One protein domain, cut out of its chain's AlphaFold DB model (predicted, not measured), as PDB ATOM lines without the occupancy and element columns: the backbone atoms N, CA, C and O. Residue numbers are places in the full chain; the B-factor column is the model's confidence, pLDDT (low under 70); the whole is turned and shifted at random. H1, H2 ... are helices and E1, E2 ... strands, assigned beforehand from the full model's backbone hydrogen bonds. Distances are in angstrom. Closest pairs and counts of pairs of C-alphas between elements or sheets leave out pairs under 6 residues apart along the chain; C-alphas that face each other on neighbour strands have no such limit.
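This is residues 12 to 80 of the 82 residues of an uncharacterized protein of Variovorax sp. PAMC28562 (UniProt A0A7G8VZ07). A small three-stranded sheet has the short helix H1 on one face and H4 on the opposite face, over the edge strand E2. Beyond one end of the sheet, H2 leads away and H3 leads back at a steep tilt of 61 degrees to it, making a loose arm in which H2 meets H3 with its residues 35 to 39 alone, while residues 19 to 27 loop round the other end. The 69 printed residues hold four named helices and three named strands, in the order E1 H1 E2 H2 H3 E3 H4, and the class is mixed, helices and strands. The sheet runs E1 E3 E2, all antiparallel. The whole is only just compact, close to loose, with a radius of gyration of the C-alphas of 13.1 A and spans of 40 by 28 by 16 A.

Begin with the sheet: find C-alpha 63 at (-11.180, -26.517, -20.330), from which E3, residues 63 to 67, runs 13.1 A. Beside it are E1, residues 12 to 14, and E2, residues 28 to 31, 9.7 A long. H1, residues 15 to 18, follows E1 directly. Look next at C-alpha 35 at (-18.061, -27.116, -14.335), where H2, residues 35 to 46, begins its 16.3 A. H3, residues 52 to 61, covers 14.3 A. H4, residues 69 to 78, covers 14.2 A and ends at C-alpha 78 at (-12.114, -18.819, -3.212).

In the sheet, E3 is the inner strand. Toward E1, N 64 and O 13 are within hydrogen-bond range at 2.9 A; toward E2, look at N 30 and O 65, also 2.9 A. E1, H1 and E2 form a split strand-helix-strand unit, two strands running the same way with a helix between them in the chain and E3 between them in the sheet; its crossover is right-handed. H1 is on the sheet at a height of 8.0 A, only just over E3, with 3 of its 4 C-alphas. On the opposite face, H4 lies over E2 at a height of 9.6 A and along the strands, at 19 degrees to E2 on the local plane; its closest C-alphas to E2 are those of Lys 69 and Val 28, 5.9 A. H3 only grazes the sheet with residues 58 to 61, and H2 with residues 35 to 38. H3 touches H1, the closest C-alphas being those of Asp 60 and Ala 16, 4.8 A. H2, with residues 35 to 39 alone, touches H3 at a steep tilt of 61 degrees, opposite ways; the C-alphas of Leu 39 and Lys 55 come closest, 6.8 A. H4 is apart from H1, H2 and H3. In H2, H3 and H4 every O i to N i+4 pair is within hydrogen-bond range; H1 is too short for such a pair.

The two C-alphas farthest apart are those of Ser 24 and Gly 47, 41.4 A. The printed part has no cut and no long link. Mean pLDDT of the printed part is 93.5; residue 80 alone is under 70.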
ATOM      1  N   THR A  12      -2.756 -27.338 -19.822       95.88
ATOM      2  CA  THR A  12      -4.116 -26.894 -20.155       95.88
ATOM      3  C   THR A  12      -4.623 -27.591 -21.411       95.88
ATOM      4  O   THR A  12      -3.835 -28.017 -22.254       95.88
ATOM      5  N   GLY A  13      -5.942 -27.746 -21.512       95.38
ATOM      6  CA  GLY A  13      -6.592 -28.519 -22.571       95.38
ATOM      7  C   GLY A  13      -7.982 -28.982 -22.146       95.38
ATOM      8  O   GLY A  13      -8.511 -28.512 -21.135       95.38
ATOM      9  N   SER A  14      -8.581 -29.895 -22.910       96.25
ATOM     10  CA  SER A  14      -9.866 -30.491 -22.525       96.25
ATOM     11  C   SER A  14      -9.683 -31.541 -21.427       96.25
ATOM     12  O   SER A  14      -8.628 -32.176 -21.328       96.25
ATOM     13  N   TYR A  15     -10.718 -31.757 -20.612       95.88
ATOM     14  CA  TYR A  15     -10.704 -32.826 -19.614       95.88
ATOM     15  C   TYR A  15     -10.390 -34.187 -20.246       95.88
ATOM     16  O   TYR A  15      -9.504 -34.891 -19.765       95.88
ATOM     17  N   ALA A  16     -11.055 -34.530 -21.355       95.44
ATOM     18  CA  ALA A  16     -10.859 -35.806 -22.037       95.44
ATOM     19  C   ALA A  16      -9.426 -35.998 -22.548       95.44
ATOM     20  O   ALA A  16      -8.902 -37.105 -22.496       95.44
ATOM     21  N   GLU A  17      -8.770 -34.934 -23.011       94.75
ATOM     22  CA  GLU A  17      -7.371 -35.007 -23.426       94.75
ATOM     23  C   GLU A  17      -6.456 -35.271 -22.225       94.75
ATOM     24  O   GLU A  17      -5.668 -36.220 -22.222       94.75
ATOM     25  N   LEU A  18      -6.565 -34.448 -21.182       94.88
ATOM     26  CA  LEU A  18      -5.639 -34.469 -20.049       94.88
ATOM     27  C   LEU A  18      -5.843 -35.683 -19.141       94.88
ATOM     28  O   LEU A  18      -4.870 -36.191 -18.588       94.88
ATOM     29  N   ALA A  19      -7.068 -36.201 -19.046       93.25
ATOM     30  CA  ALA A  19      -7.387 -37.407 -18.283       93.25
ATOM     31  C   ALA A  19      -6.733 -38.680 -18.850       93.25
ATOM     32  O   ALA A  19      -6.610 -39.670 -18.134       93.25
ATOM     33  N   THR A  20      -6.290 -38.668 -20.113       93.75
ATOM     34  CA  THR A  20      -5.578 -39.808 -20.722       93.75
ATOM     35  C   THR A  20      -4.076 -39.816 -20.432       93.75
ATOM     36  O   THR A  20      -3.400 -40.810 -20.710       93.75
ATOM     37  N   ARG A  21      -3.532 -38.722 -19.880       93.44
ATOM     38  CA  ARG A  21      -2.103 -38.585 -19.577       93.44
ATOM     39  C   ARG A  21      -1.747 -39.310 -18.283       93.44
ATOM     40  O   ARG A  21      -2.554 -39.423 -17.363       93.44
ATOM     41  N   VAL A  22      -0.504 -39.777 -18.190       93.69
ATOM     42  CA  VAL A  22      -0.019 -40.436 -16.973       93.69
ATOM     43  C   VAL A  22       0.156 -39.401 -15.868       93.69
ATOM     44  O   VAL A  22       0.849 -38.401 -16.037       93.69
ATOM     45  N   ASN A  23      -0.477 -39.650 -14.725       92.38
ATOM     46  CA  ASN A  23      -0.473 -38.750 -13.580       92.38
ATOM     47  C   ASN A  23       0.417 -39.286 -12.450       92.38
ATOM     48  O   ASN A  23      -0.071 -39.722 -11.408       92.38
ATOM     49  N   SER A  24       1.733 -39.288 -12.668       88.62
ATOM     50  CA  SER A  24       2.707 -39.772 -11.675       88.62
ATOM     51  C   SER A  24       2.818 -38.878 -10.436       88.62
ATOM     52  O   SER A  24       3.242 -39.346  -9.385       88.62
ATOM     53  N   GLU A  25       2.435 -37.606 -10.552       88.44
ATOM     54  CA  GLU A  25       2.576 -36.595  -9.495       88.44
ATOM     55  C   GLU A  25       1.292 -36.393  -8.668       88.44
ATOM     56  O   GLU A  25       1.257 -35.556  -7.769       88.44
ATOM     57  N   GLY A  26       0.222 -37.149  -8.949       91.06
ATOM     58  CA  GLY A  26      -1.043 -37.037  -8.213       91.06
ATOM     59  C   GLY A  26      -1.729 -35.674  -8.379       91.06
ATOM     60  O   GLY A  26      -2.380 -35.185  -7.454       91.06
ATOM     61  N   LEU A  27      -1.573 -35.048  -9.546       95.06
ATOM     62  CA  LEU A  27      -2.201 -33.775  -9.891       95.06
ATOM     63  C   LEU A  27      -3.715 -33.930 -10.046       95.06
ATOM     64  O   LEU A  27      -4.232 -35.015 -10.311       95.06
ATOM     65  N   VAL A  28      -4.429 -32.818  -9.926       95.38
ATOM     66  CA  VAL A  28      -5.872 -32.745 -10.167       95.38
ATOM     67  C   VAL A  28      -6.163 -31.854 -11.367       95.38
ATOM     68  O   VAL A  28      -5.483 -30.852 -11.591       95.38
ATOM     69  N   LEU A  29      -7.186 -32.220 -12.137       96.06
ATOM     70  CA  LEU A  29      -7.675 -31.432 -13.265       96.06
ATOM     71  C   LEU A  29      -8.785 -30.507 -12.777       96.06
ATOM     72  O   LEU A  29      -9.879 -30.950 -12.427       96.06
ATOM     73  N   LEU A  30      -8.492 -29.214 -12.729       94.62
ATOM     74  CA  LEU A  30      -9.431 -28.201 -12.275       94.62
ATOM     75  C   LEU A  30     -10.115 -27.545 -13.475       94.62
ATOM     76  O   LEU A  30      -9.447 -26.920 -14.296       94.62
ATOM     77  N   HIS A  31     -11.445 -27.614 -13.539       94.38
ATOM     78  CA  HIS A  31     -12.231 -26.892 -14.544       94.38
ATOM     79  C   HIS A  31     -12.120 -25.373 -14.354       94.38
ATOM     80  O   HIS A  31     -12.394 -24.841 -13.264       94.38
ATOM     81  N   ILE A  32     -11.737 -24.664 -15.419       89.88
ATOM     82  CA  ILE A  32     -11.692 -23.198 -15.458       89.88
ATOM     83  C   ILE A  32     -12.346 -22.706 -16.761       89.88
ATOM     84  O   ILE A  32     -11.716 -22.804 -17.810       89.88
ATOM     85  N   PRO A  33     -13.565 -22.130 -16.724       88.88
ATOM     86  CA  PRO A  33     -14.396 -21.867 -15.543       88.88
ATOM     87  C   PRO A  33     -14.934 -23.157 -14.897       88.88
ATOM     88  O   PRO A  33     -14.852 -24.237 -15.470       88.88
ATOM     89  N   GLY A  34     -15.455 -23.054 -13.669       91.50
ATOM     90  CA  GLY A  34     -15.970 -24.215 -12.932       91.50
ATOM     91  C   GLY A  34     -17.088 -24.947 -13.684       91.50
ATOM     92  O   GLY A  34     -17.910 -24.314 -14.348       91.50
ATOM     93  N   ILE A  35     -17.144 -26.276 -13.548       93.75
ATOM     94  CA  ILE A  35     -18.061 -27.116 -14.335       93.75
ATOM     95  C   ILE A  35     -19.533 -26.747 -14.132       93.75
ATOM     96  O   ILE A  35     -20.284 -26.684 -15.100       93.75
ATOM     97  N   SER A  36     -19.939 -26.400 -12.909       92.06
ATOM     98  CA  SER A  36     -21.311 -25.971 -12.621       92.06
ATOM     99  C   SER A  36     -21.702 -24.740 -13.440       92.06
ATOM    100  O   SER A  36     -22.770 -24.723 -14.043       92.06
ATOM    101  N   ALA A  37     -20.810 -23.751 -13.556       92.75
ATOM    102  CA  ALA A  37     -21.056 -22.555 -14.358       92.75
ATOM    103  C   ALA A  37     -21.182 -22.880 -15.857       92.75
ATOM    104  O   ALA A  37     -22.037 -22.314 -16.539       92.75
ATOM    105  N   LEU A  38     -20.370 -23.817 -16.363       94.56
ATOM    106  CA  LEU A  38     -20.463 -24.290 -17.748       94.56
ATOM    107  C   LEU A  38     -21.804 -24.979 -18.018       94.56
ATOM    108  O   LEU A  38     -22.467 -24.660 -19.005       94.56
ATOM    109  N   LEU A  39     -22.228 -25.880 -17.130       95.88
ATOM    110  CA  LEU A  39     -23.492 -26.603 -17.266       95.88
ATOM    111  C   LEU A  39     -24.695 -25.659 -17.167       95.88
ATOM    112  O   LEU A  39     -25.563 -25.703 -18.035       95.88
ATOM    113  N   THR A  40     -24.712 -24.749 -16.189       95.44
ATOM    114  CA  THR A  40     -25.768 -23.733 -16.058       95.44
ATOM    115  C   THR A  40     -25.847 -22.850 -17.299       95.44
ATOM    116  O   THR A  40     -26.937 -22.567 -17.802       95.44
ATOM    117  N   ARG A  41     -24.698 -22.428 -17.847       95.69
ATOM    118  CA  ARG A  41     -24.683 -21.626 -19.073       95.69
ATOM    119  C   ARG A  41     -25.213 -22.414 -20.268       95.69
ATOM    120  O   ARG A  41     -25.967 -21.858 -21.063       95.69
ATOM    121  N   ALA A  42     -24.840 -23.682 -20.393       96.25
ATOM    122  CA  ALA A  42     -25.303 -24.543 -21.472       96.25
ATOM    123  C   ALA A  42     -26.816 -24.826 -21.390       96.25
ATOM    124  O   ALA A  42     -27.490 -24.739 -22.413       96.25
ATOM    125  N   GLU A  43     -27.372 -25.064 -20.198       97.38
ATOM    126  CA  GLU A  43     -28.828 -25.175 -19.986       97.38
ATOM    127  C   GLU A  43     -29.551 -23.883 -20.380       97.38
ATOM    128  O   GLU A  43     -30.541 -23.918 -21.113       97.38
ATOM    129  N   SER A  44     -29.011 -22.731 -19.970       96.94
ATOM    130  CA  SER A  44     -29.543 -21.415 -20.340       96.94
ATOM    131  C   SER A  44     -29.539 -21.184 -21.855       96.94
ATOM    132  O   SER A  44     -30.510 -20.654 -22.386       96.94
ATOM    133  N   LEU A  45     -28.480 -21.595 -22.559       97.12
ATOM    134  CA  LEU A  45     -28.387 -21.476 -24.019       97.12
ATOM    135  C   LEU A  45     -29.325 -22.435 -24.753       97.12
ATOM    136  O   LEU A  45     -29.904 -22.070 -25.772       97.12
ATOM    137  N   LYS A  46     -29.476 -23.658 -24.240       96.56
ATOM    138  CA  LYS A  46     -30.373 -24.670 -24.804       96.56
ATOM    139  C   LYS A  46     -31.848 -24.335 -24.551       96.56
ATOM    140  O   LYS A  46     -32.714 -24.796 -25.289       96.56
ATOM    141  N   GLY A  47     -32.144 -23.584 -23.488       97.81
ATOM    142  CA  GLY A  47     -33.507 -23.282 -23.040       97.81
ATOM    143  C   GLY A  47     -34.220 -24.475 -22.392       97.81
ATOM    144  O   GLY A  47     -35.437 -24.462 -22.236       97.81
ATOM    145  N   SER A  48     -33.483 -25.530 -22.039       95.88
ATOM    146  CA  SER A  48     -34.004 -26.734 -21.387       95.88
ATOM    147  C   SER A  48     -32.905 -27.430 -20.589       95.88
ATOM    148  O   SER A  48     -31.717 -27.167 -20.787       95.88
ATOM    149  N   ALA A  49     -33.300 -28.333 -19.690       96.31
ATOM    150  CA  ALA A  49     -32.351 -29.126 -18.919       96.31
ATOM    151  C   ALA A  49     -31.440 -29.969 -19.833       96.31
ATOM    152  O   ALA A  49     -31.858 -30.484 -20.882       96.31
ATOM    153  N   LEU A  50     -30.183 -30.136 -19.421       96.94
ATOM    154  CA  LEU A  50     -29.257 -31.032 -20.106       96.94
ATOM    155  C   LEU A  50     -29.536 -32.481 -19.702       96.94
ATOM    156  O   LEU A  50     -29.694 -32.810 -18.524       96.94
ATOM    157  N   THR A  51     -29.519 -33.367 -20.688       97.62
ATOM    158  CA  THR A  51     -29.466 -34.815 -20.476       97.62
ATOM    159  C   THR A  51     -28.111 -35.216 -19.894       97.62
ATOM    160  O   THR A  51     -27.116 -34.510 -20.060       97.62
ATOM    161  N   GLY A  52     -28.033 -36.389 -19.259       96.44
ATOM    162  CA  GLY A  52     -26.757 -36.907 -18.746       96.44
ATOM    163  C   GLY A  52     -25.673 -37.012 -19.827       96.44
ATOM    164  O   GLY A  52     -24.527 -36.651 -19.588       96.44
ATOM    165  N   ILE A  53     -26.049 -37.405 -21.050       96.62
ATOM    166  CA  ILE A  53     -25.122 -37.500 -22.188       96.62
ATOM    167  C   ILE A  53     -24.562 -36.121 -22.559       96.62
ATOM    168  O   ILE A  53     -23.368 -35.991 -22.816       96.62
ATOM    169  N   GLU A  54     -25.398 -35.083 -22.579       96.88
ATOM    170  CA  GLU A  54     -24.941 -33.724 -22.885       96.88
ATOM    171  C   GLU A  54     -24.047 -33.164 -21.776       96.88
ATOM    172  O   GLU A  54     -23.018 -32.565 -22.082       96.88
ATOM    173  N   LYS A  55     -24.384 -33.414 -20.502       96.75
ATOM    174  CA  LYS A  55     -23.532 -33.028 -19.365       96.75
ATOM    175  C   LYS A  55     -22.150 -33.670 -19.468       96.75
ATOM    176  O   LYS A  55     -21.150 -32.976 -19.290       96.75
ATOM    177  N   ASN A  56     -22.087 -34.953 -19.822       95.88
ATOM    178  CA  ASN A  56     -20.818 -35.657 -20.008       95.88
ATOM    179  C   ASN A  56     -20.012 -35.059 -21.164       95.88
ATOM    180  O   ASN A  56     -18.857 -34.710 -20.966       95.88
ATOM    181  N   ARG A  57     -20.631 -34.818 -22.328       96.31
ATOM    182  CA  ARG A  57     -19.943 -34.182 -23.468       96.31
ATOM    183  C   ARG A  57     -19.391 -32.797 -23.132       96.31
ATOM    184  O   ARG A  57     -18.291 -32.459 -23.564       96.31
ATOM    185  N   ILE A  58     -20.143 -31.991 -22.382       95.88
ATOM    186  CA  ILE A  58     -19.677 -30.672 -21.936       95.88
ATOM    187  C   ILE A  58     -18.510 -30.825 -20.964       95.88
ATOM    188  O   ILE A  58     -17.528 -30.110 -21.098       95.88
ATOM    189  N   THR A  59     -18.588 -31.771 -20.029       94.38
ATOM    190  CA  THR A  59     -17.507 -32.039 -19.070       94.38
ATOM    191  C   THR A  59     -16.237 -32.500 -19.779       94.38
ATOM    192  O   THR A  59     -15.175 -31.936 -19.557       94.38
ATOM    193  N   ASP A  60     -16.349 -33.453 -20.702       96.06
ATOM    194  CA  ASP A  60     -15.220 -34.005 -21.456       96.06
ATOM    195  C   ASP A  60     -14.513 -32.947 -22.311       96.06
ATOM    196  O   ASP A  60     -13.287 -32.954 -22.439       96.06
ATOM    197  N   SER A  61     -15.283 -32.018 -22.881       95.81
ATOM    198  CA  SER A  61     -14.766 -30.916 -23.700       95.81
ATOM    199  C   SER A  61     -14.388 -29.670 -22.894       95.81
ATOM    200  O   SER A  61     -13.807 -28.741 -23.458       95.81
ATOM    201  N   ALA A  62     -14.690 -29.632 -21.594       96.12
ATOM    202  CA  ALA A  62     -14.465 -28.457 -20.769       96.12
ATOM    203  C   ALA A  62     -12.962 -28.184 -20.588       96.12
ATOM    204  O   ALA A  62     -12.180 -29.118 -20.387       96.12
ATOM    205  N   PRO A  63     -12.553 -26.902 -20.609       95.69
ATOM    206  CA  PRO A  63     -11.180 -26.517 -20.330       95.69
ATOM    207  C   PRO A  63     -10.806 -26.823 -18.875       95.69
ATOM    208  O   PRO A  63     -11.498 -26.421 -17.930       95.69
ATOM    209  N   VAL A  64      -9.673 -27.498 -18.698       97.25
ATOM    210  CA  VAL A  64      -9.073 -27.786 -17.395       97.25
ATOM    211  C   VAL A  64      -7.621 -27.336 -17.337       97.25
ATOM    212  O   VAL A  64      -6.952 -27.193 -18.361       97.25
ATOM    213  N   VAL A  65      -7.137 -27.146 -16.112       96.62
ATOM    214  CA  VAL A  65      -5.716 -26.990 -15.800       96.62
ATOM    215  C   VAL A  65      -5.276 -28.067 -14.817       96.62
ATOM    216  O   VAL A  65      -5.974 -28.351 -13.840       96.62
ATOM    217  N   ALA A  66      -4.114 -28.665 -15.061       97.06
ATOM    218  CA  ALA A  66      -3.480 -29.585 -14.131       97.06
ATOM    219  C   ALA A  66      -2.794 -28.813 -13.002       97.06
ATOM    220  O   ALA A  66      -1.940 -27.957 -13.234       97.06
ATOM    221  N   THR A  67      -3.160 -29.111 -11.761       95.62
ATOM    222  CA  THR A  67      -2.683 -28.364 -10.598       95.62
ATOM    223  C   THR A  67      -2.474 -29.280  -9.392       95.62
ATOM    224  O   THR A  67      -3.124 -30.322  -9.296       95.62
ATOM    225  N   PRO A  68      -1.605 -28.917  -8.431       95.94
ATOM    226  CA  PRO A  68      -1.557 -29.599  -7.144       95.94
ATOM    227  C   PRO A  68      -2.901 -29.516  -6.412       95.94
ATOM    228  O   PRO A  68      -3.614 -28.511  -6.504       95.94
ATOM    229  N   LYS A  69      -3.223 -30.553  -5.627       92.69
ATOM    230  CA  LYS A  69      -4.481 -30.648  -4.867       92.69
ATOM    231  C   LYS A  69      -4.735 -29.430  -3.971       92.69
ATOM    232  O   LYS A  69      -5.841 -28.905  -3.969       92.69
ATOM    233  N   SER A  70      -3.709 -28.940  -3.278       93.31
ATOM    234  CA  SER A  70      -3.805 -27.761  -2.401       93.31
ATOM    235  C   SER A  70      -4.259 -26.500  -3.143       93.31
ATOM    236  O   SER A  70      -5.062 -25.727  -2.626       93.31
ATOM    237  N   VAL A  71      -3.791 -26.306  -4.378       92.06
ATOM    238  CA  VAL A  71      -4.180 -25.170  -5.224       92.06
ATOM    239  C   VAL A  71      -5.620 -25.325  -5.713       92.06
ATOM    240  O   VAL A  71      -6.367 -24.345  -5.733       92.06
ATOM    241  N   ALA A  72      -6.047 -26.543  -6.064       89.69
ATOM    242  CA  ALA A  72      -7.443 -26.795  -6.417       89.69
ATOM    243  C   ALA A  72      -8.382 -26.529  -5.236       89.69
ATOM    244  O   ALA A  72      -9.375 -25.831  -5.406       89.69
ATOM    245  N   GLU A  73      -8.044 -27.011  -4.038       89.69
ATOM    246  CA  GLU A  73      -8.813 -26.754  -2.817       89.69
ATOM    247  C   GLU A  73      -8.906 -25.255  -2.513       89.69
ATOM    248  O   GLU A  73     -10.001 -24.746  -2.281       89.69
ATOM    249  N   ALA A  74      -7.785 -24.528  -2.575       90.06
ATOM    250  CA  ALA A  74      -7.772 -23.079  -2.385       90.06
ATOM    251  C   ALA A  74      -8.658 -22.361  -3.417       90.06
ATOM    252  O   ALA A  74      -9.418 -21.459  -3.066       90.06
ATOM    253  N   THR A  75      -8.614 -22.802  -4.676       87.06
ATOM    254  CA  THR A  75      -9.421 -22.218  -5.754       87.06
ATOM    255  C   THR A  75     -10.913 -22.505  -5.577       87.06
ATOM    256  O   THR A  75     -11.738 -21.631  -5.829       87.06
ATOM    257  N   ILE A  76     -11.284 -23.711  -5.135       84.81
ATOM    258  CA  ILE A  76     -12.680 -24.084  -4.861       84.81
ATOM    259  C   ILE A  76     -13.246 -23.222  -3.728       84.81
ATOM    260  O   ILE A  76     -14.321 -22.644  -3.898       84.81
ATOM    261  N   ARG A  77     -12.491 -23.054  -2.632       84.88
ATOM    262  CA  ARG A  77     -12.877 -22.178  -1.513       84.88
ATOM    263  C   ARG A  77     -13.019 -20.724  -1.948       84.88
ATOM    264  O   ARG A  77     -14.021 -20.088  -1.647       84.88
ATOM    265  N   GLN A  78     -12.064 -20.201  -2.722       84.94
ATOM    266  CA  GLN A  78     -12.114 -18.819  -3.212       84.94
ATOM    267  C   GLN A  78     -13.332 -18.552  -4.108       84.94
ATOM    268  O   GLN A  78     -13.878 -17.452  -4.100       84.94
ATOM    269  N   ARG A  79     -13.763 -19.548  -4.891       79.81
ATOM    270  CA  ARG A  79     -14.940 -19.437  -5.763       79.81
ATOM    271  C   ARG A  79     -16.272 -19.542  -5.008       79.81
ATOM    272  O   ARG A  79     -17.305 -19.320  -5.631       79.81
ATOM    273  N   GLY A  80     -16.255 -19.857  -3.710       69.44
ATOM    274  CA  GLY A  80     -17.455 -19.949  -2.877       69.44
ATOM    275  C   GLY A  80     -18.316 -21.184  -3.151       69.44
ATOM    276  O   GLY A  80     -19.525 -21.124  -2.964       69.44
TER     277      GLY A  80